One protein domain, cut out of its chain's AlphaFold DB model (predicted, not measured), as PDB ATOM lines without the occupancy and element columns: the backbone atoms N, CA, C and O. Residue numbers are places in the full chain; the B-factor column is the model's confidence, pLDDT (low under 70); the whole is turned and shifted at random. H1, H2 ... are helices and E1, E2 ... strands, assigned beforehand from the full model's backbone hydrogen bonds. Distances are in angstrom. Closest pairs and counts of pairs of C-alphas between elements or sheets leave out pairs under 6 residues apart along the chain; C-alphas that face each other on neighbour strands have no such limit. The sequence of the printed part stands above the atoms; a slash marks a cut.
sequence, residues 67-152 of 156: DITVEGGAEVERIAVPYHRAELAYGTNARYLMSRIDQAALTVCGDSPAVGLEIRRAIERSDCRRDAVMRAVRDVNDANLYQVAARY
ATOM      1  N   ASP A  67     -40.927  24.775  18.008       82.44
ATOM      2  CA  ASP A  67     -39.992  25.880  17.773       82.44
ATOM      3  C   ASP A  67     -40.701  27.232  17.864       82.44
ATOM      4  O   ASP A  67     -41.791  27.419  17.322       82.44
ATOM      5  N   ILE A  68     -40.051  28.196  18.518       84.19
ATOM      6  CA  ILE A  68     -40.470  29.604  18.537       84.19
ATOM      7  C   ILE A  68     -39.469  30.391  17.713       84.19
ATOM      8  O   ILE A  68     -38.264  30.236  17.895       84.19
ATOM      9  N   THR A  69     -39.955  31.258  16.833       85.62
ATOM     10  CA  THR A  69     -39.080  32.154  16.077       85.62
ATOM     11  C   THR A  69     -38.939  33.470  16.827       85.62
ATOM     12  O   THR A  69     -39.931  34.129  17.120       85.62
ATOM     13  N   VAL A  70     -37.705  33.860  17.130       81.19
ATOM     14  CA  VAL A  70     -37.388  35.181  17.676       81.19
ATOM     15  C   VAL A  70     -36.882  36.058  16.536       81.19
ATOM     16  O   VAL A  70     -35.963  35.655  15.825       81.19
ATOM     17  N   GLU A  71     -37.498  37.228  16.350       81.00
ATOM     18  CA  GLU A  71     -37.197  38.165  15.258       81.00
ATOM     19  C   GLU A  71     -36.771  39.534  15.810       81.00
ATOM     20  O   GLU A  71     -37.475  40.106  16.649       81.00
ATOM     21  N   GLY A  72     -35.663  40.084  15.301       72.06
ATOM     22  CA  GLY A  72     -35.136  41.401  15.673       72.06
ATOM     23  C   GLY A  72     -34.860  42.297  14.463       72.06
ATOM     24  O   GLY A  72     -34.519  41.812  13.390       72.06
ATOM     25  N   GLY A  73     -34.998  43.616  14.646       64.19
ATOM     26  CA  GLY A  73     -34.510  44.625  13.695       64.19
ATOM     27  C   GLY A  73     -35.237  44.742  12.343       64.19
ATOM     28  O   GLY A  73     -36.317  44.198  12.130       64.19
ATOM     29  N   ALA A  74     -34.645  45.549  11.448       57.50
ATOM     30  CA  ALA A  74     -35.140  45.835  10.091       57.50
ATOM     31  C   ALA A  74     -34.625  44.841   9.031       57.50
ATOM     32  O   ALA A  74     -35.244  44.680   7.980       57.50
ATOM     33  N   GLU A  75     -33.511  44.166   9.315       58.44
ATOM     34  CA  GLU A  75     -33.019  43.014   8.564       58.44
ATOM     35  C   GLU A  75     -33.368  41.786   9.406       58.44
ATOM     36  O   GLU A  75     -32.910  41.665  10.537       58.44
ATOM     37  N   VAL A  76     -34.302  40.968   8.915       62.16
ATOM     38  CA  VAL A  76     -35.034  39.973   9.713       62.16
ATOM     39  C   VAL A  76     -34.124  38.789  10.055       62.16
ATOM     40  O   VAL A  76     -34.181  37.739   9.414       62.16
ATOM     41  N   GLU A  77     -33.262  38.951  11.055       78.31
ATOM     42  CA  GLU A  77     -32.546  37.830  11.651       78.31
ATOM     43  C   GLU A  77     -33.534  37.022  12.501       78.31
ATOM     44  O   GLU A  77     -34.272  37.567  13.328       78.31
ATOM     45  N   ARG A  78     -33.594  35.712  12.235       83.94
ATOM     46  CA  ARG A  78     -34.539  34.778  12.855       83.94
ATOM     47  C   ARG A  78     -33.780  33.680  13.565       83.94
ATOM     48  O   ARG A  78     -33.009  32.960  12.933       83.94
ATOM     49  N   ILE A  79     -34.058  33.499  14.850       88.81
ATOM     50  CA  ILE A  79     -33.498  32.397  15.636       88.81
ATOM     51  C   ILE A  79     -34.636  31.504  16.118       88.81
ATOM     52  O   ILE A  79     -35.558  31.971  16.785       88.81
ATOM     53  N   ALA A  80     -34.558  30.216  15.779       90.00
ATOM     54  CA  ALA A  80     -35.471  29.202  16.289       90.00
ATOM     55  C   ALA A  80     -35.038  28.758  17.694       90.00
ATOM     56  O   ALA A  80     -33.894  28.349  17.908       90.00
ATOM     57  N   VAL A  81     -35.959  28.831  18.653       93.12
ATOM     58  CA  VAL A  81     -35.771  28.375  20.030       93.12
ATOM     59  C   VAL A  81     -36.624  27.120  20.242       93.12
ATOM     60  O   VAL A  81     -37.836  27.251  20.427       93.12
ATOM     61  N   PRO A  82     -36.018  25.916  20.241       90.44
ATOM     62  CA  PRO A  82     -36.758  24.677  20.460       90.44
ATOM     63  C   PRO A  82     -37.197  24.560  21.915       90.44
ATOM     64  O   PRO A  82     -36.400  24.801  22.819       90.44
ATOM     65  N   TYR A  83     -38.424  24.147  22.180       92.31
ATOM     66  CA  TYR A  83     -38.945  23.955  23.526       92.31
ATOM     67  C   TYR A  83     -39.926  22.788  23.567       92.31
ATOM     68  O   TYR A  83     -40.603  22.471  22.595       92.31
ATOM     69  N   HIS A  84     -40.032  22.138  24.717       91.75
ATOM     70  CA  HIS A  84     -41.054  21.132  24.958       91.75
ATOM     71  C   HIS A  84     -42.209  21.733  25.756       91.75
ATOM     72  O   HIS A  84     -41.996  22.483  26.707       91.75
ATOM     73  N   ARG A  85     -43.450  21.320  25.474       88.19
ATOM     74  CA  ARG A  85     -44.625  21.726  26.275       88.19
ATOM     75  C   ARG A  85     -44.483  21.412  27.765       88.19
ATOM     76  O   ARG A  85     -44.992  22.151  28.601       88.19
ATOM     77  N   ALA A  86     -43.741  20.360  28.112       88.19
ATOM     78  CA  ALA A  86     -43.425  20.029  29.502       88.19
ATOM     79  C   ALA A  86     -42.604  21.123  30.221       88.19
ATOM     80  O   ALA A  86     -42.669  21.230  31.446       88.19
ATOM     81  N   GLU A  87     -41.861  21.958  29.487       87.12
ATOM     82  CA  GLU A  87     -41.144  23.106  30.051       87.12
ATOM     83  C   GLU A  87     -42.102  24.222  30.489       87.12
ATOM     84  O   GLU A  87     -41.810  24.946  31.435       87.12
ATOM     85  N   LEU A  88     -43.282  24.322  29.872       91.19
ATOM     86  CA  LEU A  88     -44.297  25.312  30.237       91.19
ATOM     87  C   LEU A  88     -45.096  24.913  31.483       91.19
ATOM     88  O   LEU A  88     -45.665  25.770  32.150       91.19
ATOM     89  N   ALA A  89     -45.118  23.625  31.837       89.00
ATOM     90  CA  ALA A  89     -45.927  23.115  32.944       89.00
ATOM     91  C   ALA A  89     -45.486  23.641  34.325       89.00
ATOM     92  O   ALA A  89     -46.301  23.723  35.243       89.00
ATOM     93  N   TYR A  90     -44.209  24.009  34.479       86.56
ATOM     94  CA  TYR A  90     -43.637  24.431  35.755       86.56
ATOM     95  C   TYR A  90     -42.940  25.782  35.630       86.56
ATOM     96  O   TYR A  90     -42.091  25.980  34.763       86.56
ATOM     97  N   GLY A  91     -43.204  26.690  36.574       84.50
ATOM     98  CA  GLY A  91     -42.640  28.044  36.555       84.50
ATOM     99  C   GLY A  91     -41.105  28.118  36.592       84.50
ATOM    100  O   GLY A  91     -40.539  29.151  36.243       84.50
ATOM    101  N   THR A  92     -40.406  27.061  37.019       88.12
ATOM    102  CA  THR A  92     -38.932  26.991  36.962       88.12
ATOM    103  C   THR A  92     -38.436  26.678  35.550       88.12
ATOM    104  O   THR A  92     -37.488  27.300  35.083       88.12
ATOM    105  N   ASN A  93     -39.106  25.767  34.843       90.69
ATOM    106  CA  ASN A  93     -38.745  25.408  33.473       90.69
ATOM    107  C   ASN A  93     -39.169  26.510  32.491       90.69
ATOM    108  O   ASN A  93     -38.404  26.867  31.602       90.69
ATOM    109  N   ALA A  94     -40.313  27.158  32.730       92.12
ATOM    110  CA  ALA A  94     -40.732  28.330  31.967       92.12
ATOM    111  C   ALA A  94     -39.733  29.495  32.107       92.12
ATOM    112  O   ALA A  94     -39.502  30.228  31.150       92.12
ATOM    113  N   ARG A  95     -39.069  29.638  33.267       92.25
ATOM    114  CA  ARG A  95     -37.949  30.581  33.451       92.25
ATOM    115  C   ARG A  95     -36.729  30.234  32.602       92.25
ATOM    116  O   ARG A  95     -36.087  31.142  32.087       92.25
ATOM    117  N   TYR A  96     -36.425  28.949  32.447       93.06
ATOM    118  CA  TYR A  96     -35.343  28.500  31.571       93.06
ATOM    119  C   TYR A  96     -35.667  28.745  30.091       93.06
ATOM    120  O   TYR A  96     -34.819  29.218  29.339       93.06
ATOM    121  N   LEU A  97     -36.911  28.500  29.674       94.06
ATOM    122  CA  LEU A  97     -37.354  28.870  28.331       94.06
ATOM    123  C   LEU A  97     -37.268  30.389  28.119       94.06
ATOM    124  O   LEU A  97     -36.748  30.839  27.101       94.06
ATOM    125  N   MET A  98     -37.705  31.179  29.103       95.25
ATOM    126  CA  MET A  98     -37.647  32.639  29.046       95.25
ATOM    127  C   MET A  98     -36.215  33.161  28.866       95.25
ATOM    128  O   MET A  98     -35.992  34.031  28.030       95.25
ATOM    129  N   SER A  99     -35.227  32.606  29.578       94.25
ATOM    130  CA  SER A  99     -33.829  33.029  29.415       94.25
ATOM    131  C   SER A  99     -33.258  32.675  28.039       94.25
ATOM    132  O   SER A  99     -32.452  33.423  27.492       94.25
ATOM    133  N   ARG A 100     -33.698  31.564  27.437       95.19
ATOM    134  CA  ARG A 100     -33.314  31.190  26.069       95.19
ATOM    135  C   ARG A 100     -33.943  32.101  25.019       95.19
ATOM    136  O   ARG A 100     -33.256  32.477  24.074       95.19
ATOM    137  N   ILE A 101     -35.212  32.476  25.201       94.94
ATOM    138  CA  ILE A 101     -35.888  33.480  24.367       94.94
ATOM    139  C   ILE A 101     -35.160  34.824  24.470       94.94
ATOM    140  O   ILE A 101     -34.877  35.441  23.449       94.94
ATOM    141  N   ASP A 102     -34.809  35.251  25.681       94.56
ATOM    142  CA  ASP A 102     -34.087  36.501  25.922       94.56
ATOM    143  C   ASP A 102     -32.694  36.505  25.275       94.56
ATOM    144  O   ASP A 102     -32.315  37.463  24.606       94.56
ATOM    145  N   GLN A 103     -31.954  35.399  25.387       94.25
ATOM    146  CA  GLN A 103     -30.657  35.257  24.730       94.25
ATOM    147  C   GLN A 103     -30.780  35.311  23.202       94.25
ATOM    148  O   GLN A 103     -29.980  35.977  22.548       94.25
ATOM    149  N   ALA A 104     -31.784  34.639  22.631       94.75
ATOM    150  CA  ALA A 104     -32.059  34.711  21.199       94.75
ATOM    151  C   ALA A 104     -32.447  36.138  20.776       94.75
ATOM    152  O   ALA A 104     -31.961  36.614  19.754       94.75
ATOM    153  N   ALA A 105     -33.243  36.840  21.589       94.38
ATOM    154  CA  ALA A 105     -33.633  38.230  21.362       94.38
ATOM    155  C   ALA A 105     -32.423  39.175  21.361       94.38
ATOM    156  O   ALA A 105     -32.320  40.045  20.502       94.38
ATOM    157  N   LEU A 106     -31.477  38.985  22.284       93.56
ATOM    158  CA  LEU A 106     -30.220  39.733  22.292       93.56
ATOM    159  C   LEU A 106     -29.430  39.498  21.001       93.56
ATOM    160  O   LEU A 106     -28.981  40.465  20.386       93.56
ATOM    161  N   THR A 107     -29.302  38.243  20.562       93.50
ATOM    162  CA  THR A 107     -28.550  37.902  19.347       93.50
ATOM    163  C   THR A 107     -29.160  38.532  18.094       93.50
ATOM    164  O   THR A 107     -28.438  39.218  17.379       93.50
ATOM    165  N   VAL A 108     -30.477  38.419  17.872       93.94
ATOM    166  CA  VAL A 108     -31.138  39.056  16.708       93.94
ATOM    167  C   VAL A 108     -31.135  40.587  16.764       93.94
ATOM    168  O   VAL A 108     -31.358  41.249  15.755       93.94
ATOM    169  N   CYS A 109     -30.890  41.173  17.938       92.38
ATOM    170  CA  CYS A 109     -30.709  42.615  18.106       92.38
ATOM    171  C   CYS A 109     -29.237  43.053  18.021       92.38
ATOM    172  O   CYS A 109     -28.918  44.202  18.335       92.38
ATOM    173  N   GLY A 110     -28.343  42.164  17.577       91.12
ATOM    174  CA  GLY A 110     -26.941  42.463  17.304       91.12
ATOM    175  C   GLY A 110     -25.989  42.205  18.472       91.12
ATOM    176  O   GLY A 110     -24.826  42.612  18.399       91.12
ATOM    177  N   ASP A 111     -26.434  41.542  19.549       92.88
ATOM    178  CA  ASP A 111     -25.509  41.101  20.592       92.88
ATOM    179  C   ASP A 111     -24.624  39.981  20.047       92.88
ATOM    180  O   ASP A 111     -25.092  38.925  19.617       92.88
ATOM    181  N   SER A 112     -23.316  40.198  20.104       90.81
ATOM    182  CA  SER A 112     -22.328  39.189  19.744       90.81
ATOM    183  C   SER A 112     -21.139  39.244  20.702       90.81
ATOM    184  O   SER A 112     -20.914  40.257  21.365       90.81
ATOM    185  N   PRO A 113     -20.313  38.191  20.784       88.19
ATOM    186  CA  PRO A 113     -19.109  38.214  21.616       88.19
ATOM    187  C   PRO A 113     -18.104  39.315  21.234       88.19
ATOM    188  O   PRO A 113     -17.205  39.616  22.013       88.19
ATOM    189  N   ALA A 114     -18.236  39.898  20.037       89.25
ATOM    190  CA  ALA A 114     -17.358  40.944  19.530       89.25
ATOM    191  C   ALA A 114     -17.778  42.363  19.953       89.25
ATOM    192  O   ALA A 114     -16.979  43.291  19.808       89.25
ATOM    193  N   VAL A 115     -19.003  42.565  20.460       90.19
ATOM    194  CA  VAL A 115     -19.454  43.902  20.876       90.19
ATOM    195  C   VAL A 115     -18.944  44.250  22.275       90.19
ATOM    196  O   VAL A 115     -18.916  43.420  23.181       90.19
ATOM    197  N   GLY A 116     -18.543  45.509  22.464       93.19
ATOM    198  CA  GLY A 116     -18.121  46.012  23.772       93.19
ATOM    199  C   GLY A 116     -19.270  46.049  24.788       93.19
ATOM    200  O   GLY A 116     -20.442  46.136  24.417       93.19
ATOM    201  N   LEU A 117     -18.935  46.048  26.085       92.44
ATOM    202  CA  LEU A 117     -19.916  46.038  27.186       92.44
ATOM    203  C   LEU A 117     -20.941  47.180  27.109       92.44
ATOM    204  O   LEU A 117     -22.108  46.975  27.426       92.44
ATOM    205  N   GLU A 118     -20.531  48.368  26.665       92.00
ATOM    206  CA  GLU A 118     -21.438  49.517  26.537       92.00
ATOM    207  C   GLU A 118     -22.487  49.316  25.434       92.00
ATOM    208  O   GLU A 118     -23.652  49.669  25.615       92.00
ATOM    209  N   ILE A 119     -22.104  48.679  24.323       91.94
ATOM    210  CA  ILE A 119     -23.033  48.337  23.238       91.94
ATOM    211  C   ILE A 119     -23.995  47.251  23.717       91.94
ATOM    212  O   ILE A 119     -25.203  47.396  23.550       91.94
ATOM    213  N   ARG A 120     -23.488  46.216  24.396       92.81
ATOM    214  CA  ARG A 120     -24.319  45.162  24.996       92.81
ATOM    215  C   ARG A 120     -25.377  45.745  25.941       92.81
ATOM    216  O   ARG A 120     -26.554  45.444  25.788       92.81
ATOM    217  N   ARG A 121     -24.997  46.663  26.837       92.38
ATOM    218  CA  ARG A 121     -25.939  47.366  27.736       92.38
ATOM    219  C   ARG A 121     -26.949  48.246  27.001       92.38
ATOM    220  O   ARG A 121     -28.040  48.493  27.520       92.38
ATOM    221  N   ALA A 122     -26.582  48.792  25.843       92.12
ATOM    222  CA  ALA A 122     -27.509  49.535  24.998       92.12
ATOM    223  C   ALA A 122     -28.525  48.589  24.338       92.12
ATOM    224  O   ALA A 122     -29.716  48.886  24.357       92.12
ATOM    225  N   ILE A 123     -28.081  47.427  23.844       92.31
ATOM    226  CA  ILE A 123     -28.947  46.382  23.273       92.31
ATOM    227  C   ILE A 123     -29.888  45.818  24.341       92.31
ATOM    228  O   ILE A 123     -31.090  45.707  24.104       92.31
ATOM    229  N   GLU A 124     -29.380  45.543  25.545       92.19
ATOM    230  CA  GLU A 124     -30.174  45.067  26.682       92.19
ATOM    231  C   GLU A 124     -31.333  46.011  27.027       92.19
ATOM    232  O   GLU A 124     -32.392  45.544  27.443       92.19
ATOM    233  N   ARG A 125     -31.158  47.323  26.830       92.31
ATOM    234  CA  ARG A 125     -32.184  48.352  27.065       92.31
ATOM    235  C   ARG A 125     -32.937  48.780  25.805       92.31
ATOM    236  O   ARG A 125     -33.761  49.683  25.877       92.31
ATOM    237  N   SER A 126     -32.638  48.178  24.658       91.06
ATOM    238  CA  SER A 126     -33.238  48.564  23.385       91.06
ATOM    239  C   SER A 126     -34.668  48.045  23.251       91.06
ATOM    240  O   SER A 126     -34.999  46.951  23.717       91.06
ATOM    241  N   ASP A 127     -35.497  48.794  22.525       92.50
ATOM    242  CA  ASP A 127     -36.848  48.349  22.172       92.50
ATOM    243  C   ASP A 127     -36.825  47.113  21.267       92.50
ATOM    244  O   ASP A 127     -37.720  46.280  21.359       92.50
ATOM    245  N   CYS A 128     -35.760  46.921  20.475       92.81
ATOM    246  CA  CYS A 128     -35.573  45.711  19.671       92.81
ATOM    247  C   CYS A 128     -35.673  44.445  20.531       92.81
ATOM    248  O   CYS A 128     -36.455  43.549  20.213       92.81
ATOM    249  N   ARG A 129     -34.922  44.384  21.643       92.88
ATOM    250  CA  ARG A 129     -34.929  43.220  22.542       92.88
ATOM    251  C   ARG A 129     -36.313  43.016  23.149       92.88
ATOM    252  O   ARG A 129     -36.815  41.896  23.161       92.88
ATOM    253  N   ARG A 130     -36.923  44.095  23.655       92.12
ATOM    254  CA  ARG A 130     -38.245  44.046  24.300       92.12
ATOM    255  C   ARG A 130     -39.302  43.517  23.340       92.12
ATOM    256  O   ARG A 130     -40.034  42.593  23.684       92.12
ATOM    257  N   ASP A 131     -39.340  44.053  22.130       92.62
ATOM    258  CA  ASP A 131     -40.284  43.647  21.100       92.62
ATOM    259  C   ASP A 131     -40.070  42.197  20.663       92.62
ATOM    260  O   ASP A 131     -41.038  41.444  20.547       92.62
ATOM    261  N   ALA A 132     -38.815  41.792  20.444       93.06
ATOM    262  CA  ALA A 132     -38.468  40.425  20.065       93.06
ATOM    263  C   ALA A 132     -38.926  39.420  21.133       93.06
ATOM    264  O   ALA A 132     -39.579  38.424  20.811       93.06
ATOM    265  N   VAL A 133     -38.665  39.723  22.409       94.56
ATOM    266  CA  VAL A 133     -39.138  38.930  23.551       94.56
ATOM    267  C   VAL A 133     -40.664  38.863  23.583       94.56
ATOM    268  O   VAL A 133     -41.227  37.773  23.663       94.56
ATOM    269  N   MET A 134     -41.350  40.004  23.509       93.38
ATOM    270  CA  MET A 134     -42.807  40.047  23.642       93.38
ATOM    271  C   MET A 134     -43.521  39.340  22.488       93.38
ATOM    272  O   MET A 134     -44.533  38.678  22.721       93.38
ATOM    273  N   ARG A 135     -42.996  39.427  21.259       92.31
ATOM    274  CA  ARG A 135     -43.511  38.657  20.115       92.31
ATOM    275  C   ARG A 135     -43.315  37.160  20.330       92.31
ATOM    276  O   ARG A 135     -44.292  36.426  20.245       92.31
ATOM    277  N   ALA A 136     -42.114  36.727  20.712       93.69
ATOM    278  CA  ALA A 136     -41.828  35.315  20.963       93.69
ATOM    279  C   ALA A 136     -42.702  34.728  22.088       93.69
ATOM    280  O   ALA A 136     -43.263  33.645  21.941       93.69
ATOM    281  N   VAL A 137     -42.880  35.459  23.194       94.12
ATOM    282  CA  VAL A 137     -43.775  35.054  24.293       94.12
ATOM    283  C   VAL A 137     -45.227  34.966  23.815       94.12
ATOM    284  O   VAL A 137     -45.940  34.027  24.179       94.12
ATOM    285  N   ARG A 138     -45.663  35.910  22.971       93.06
ATOM    286  CA  ARG A 138     -47.011  35.898  22.394       93.06
ATOM    287  C   ARG A 138     -47.244  34.691  21.490       93.06
ATOM    288  O   ARG A 138     -48.329  34.118  21.537       93.06
ATOM    289  N   ASP A 139     -46.241  34.298  20.716       92.38
ATOM    290  CA  ASP A 139     -46.337  33.184  19.772       92.38
ATOM    291  C   ASP A 139     -46.460  31.825  20.482       92.38
ATOM    292  O   ASP A 139     -47.170  30.941  20.005       92.38
ATOM    293  N   VAL A 140     -45.859  31.671  21.669       91.56
ATOM    294  CA  VAL A 140     -46.054  30.478  22.522       91.56
ATOM    295  C   VAL A 140     -47.475  30.394  23.075       91.56
ATOM    296  O   VAL A 140     -48.020  29.296  23.221       91.56
ATOM    297  N   ASN A 141     -48.060  31.556  23.388       92.12
ATOM    298  CA  ASN A 141     -49.412  31.707  23.914       92.12
ATOM    299  C   ASN A 141     -49.699  30.823  25.149       92.12
ATOM    300  O   ASN A 141     -50.668  30.064  25.177       92.12
ATOM    301  N   ASP A 142     -48.850  30.916  26.178       93.25
ATOM    302  CA  ASP A 142     -48.972  30.129  27.413       93.25
ATOM    303  C   ASP A 142     -48.971  31.009  28.673       93.25
ATOM    304  O   ASP A 142     -48.124  31.889  28.843       93.25
ATOM    305  N   ALA A 143     -49.917  30.753  29.582       91.19
ATOM    306  CA  ALA A 143     -50.129  31.562  30.781       91.19
ATOM    307  C   ALA A 143     -48.932  31.554  31.748       91.19
ATOM    308  O   ALA A 143     -48.631  32.586  32.353       91.19
ATOM    309  N   ASN A 144     -48.228  30.425  31.886       91.12
ATOM    310  CA  ASN A 144     -47.059  30.340  32.757       91.12
ATOM    311  C   ASN A 144     -45.894  31.132  32.168       91.12
ATOM    312  O   ASN A 144     -45.202  31.836  32.907       91.12
ATOM    313  N   LEU A 145     -45.701  31.074  30.846       92.06
ATOM    314  CA  LEU A 145     -44.673  31.879  30.190       92.06
ATOM    315  C   LEU A 145     -44.987  33.378  30.279       92.06
ATOM    316  O   LEU A 145     -44.092  34.150  30.610       92.06
ATOM    317  N   TYR A 146     -46.246  33.792  30.101       92.12
ATOM    318  CA  TYR A 146     -46.658  35.185  30.325       92.12
ATOM    319  C   TYR A 146     -46.411  35.645  31.765       92.12
ATOM    320  O   TYR A 146     -45.909  36.746  31.988       92.12
ATOM    321  N   GLN A 147     -46.735  34.810  32.755       91.56
ATOM    322  CA  GLN A 147     -46.506  35.143  34.161       91.56
ATOM    323  C   GLN A 147     -45.013  35.293  34.474       91.56
ATOM    324  O   GLN A 147     -44.630  36.157  35.265       91.56
ATOM    325  N   VAL A 148     -44.171  34.454  33.867       92.06
ATOM    326  CA  VAL A 148     -42.717  34.565  33.978       92.06
ATOM    327  C   VAL A 148     -42.221  35.828  33.283       92.06
ATOM    328  O   VAL A 148     -41.483  36.576  33.913       92.06
ATOM    329  N   ALA A 149     -42.659  36.106  32.053       90.81
ATOM    330  CA  ALA A 149     -42.275  37.295  31.294       90.81
ATOM    331  C   ALA A 149     -42.641  38.595  32.029       90.81
ATOM    332  O   ALA A 149     -41.826  39.505  32.102       90.81
ATOM    333  N   ALA A 150     -43.812  38.652  32.670       89.44
ATOM    334  CA  ALA A 150     -44.240  39.804  33.467       89.44
ATOM    335  C   ALA A 150     -43.372  40.061  34.714       89.44
ATOM    336  O   ALA A 150     -43.375  41.164  35.253       89.44
ATOM    337  N   ARG A 151     -42.662  39.035  35.201       87.75
ATOM    338  CA  ARG A 151     -41.715  39.127  36.327       87.75
ATOM    339  C   ARG A 151     -40.261  39.180  35.869       87.75
ATOM    340  O   ARG A 151     -39.370  39.296  36.706       87.75
ATOM    341  N   TYR A 152     -40.021  38.994  34.579       80.94
ATOM    342  CA  TYR A 152     -38.702  39.057  33.992       80.94
ATOM    343  C   TYR A 152     -38.372  40.541  33.855       80.94
ATOM    344  O   TYR A 152     -39.113  41.263  33.191       80.94
TER     345      TYR A 152
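This is residues 67 to 152 of the 156 residues of the protein "UrcA family protein" of Gluconacetobacter takamatsuzukensis (UniProt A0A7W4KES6). A two-stranded hairpin, E1 and E2, is covered by two helices: H2, which packs on both strands, and H4, which packs on E1 and meets H2 at a steep angle. H5 folds back from the end of H4 onto the first part of H2; short H1 and H3 lie at opposite ends of the long axis, and residues 113 to 118 stick out at the H3 end. The 86 printed residues hold two named strands, then five named helices, in the order E1 E2 H1 H2 H3 H4 H5; the sheet is antiparallel and the class is mostly helix. The whole is compact, with a radius of gyration of the C-alphas of 12.7 A, yet elongated, spanning 37 by 23 by 20 A.

E1, residues 67 to 72, and E2, residues 77 to 83, form a hairpin of antiparallel neighbours at 152 degrees, with N 70 and O 79 2.9 A apart and N 81 and O 68 2.8 A apart, both within hydrogen-bond range. The hub is H2, residues 91 to 108; its closest C-alphas to E1 are those of Val 108 and Gly 72, 4.7 A apart, and to E2 those of Val 108 and Glu 77, 5.4 A apart. H4, residues 127 to 140, comes closest to E1 at the C-alphas of Ala 132 and Glu 71, 5.5 A apart, and is apart from E2. With its residues 101 to 106 alone, H2 touches H4 at a steep tilt of 46 degrees, opposite ways; the closest C-alphas are those of Ala 105 and Arg 129, 5.3 A apart. With its residues 91 to 98 alone, H2 touches H5, residues 143 to 151, at a steep tilt of 66 degrees, the same way; the C-alphas of Ala 94 and Leu 145 are closest, at 5.6 A. H4 and H5 form a helical hairpin at a shallow tilt of 20 degrees, their closest C-alphas being those of Val 137 and Tyr 146, 6.7 A apart. H1, residues 85 to 88, touches H2 only at the corner, the C-alphas of Glu 87 and Asn 93 being closest at 4.8 A. H3, residues 117 to 124, is close to H2 but not clearly touching, the C-alphas of Ile 123 and Leu 106 being closest at 6.8 A. Every O i to N i+4 pair is within hydrogen-bond range in H2, H3, H4 and H5; H1 is too short for such a pair.

E1 begins at C-alpha 67, (-39.992, 25.880, 17.773), and measures 16.4 A; E2 measures 19.4 A. H2 is 25.4 A long, from C-alpha 91 at (-42.640, 28.044, 36.555) to C-alpha 108, and H4 is 20.1 A long. H5 ends at C-alpha 151, (-41.715, 39.127, 36.327).

The C-alphas of Ala 89 and Gly 116 are the two farthest apart, at 37.2 A. The printed part has no cut and no long link; the link from H2 to H3 is short, and the others are tight. The mean pLDDT of the printed part is 89.3, and residues 73 to 76 are under 70.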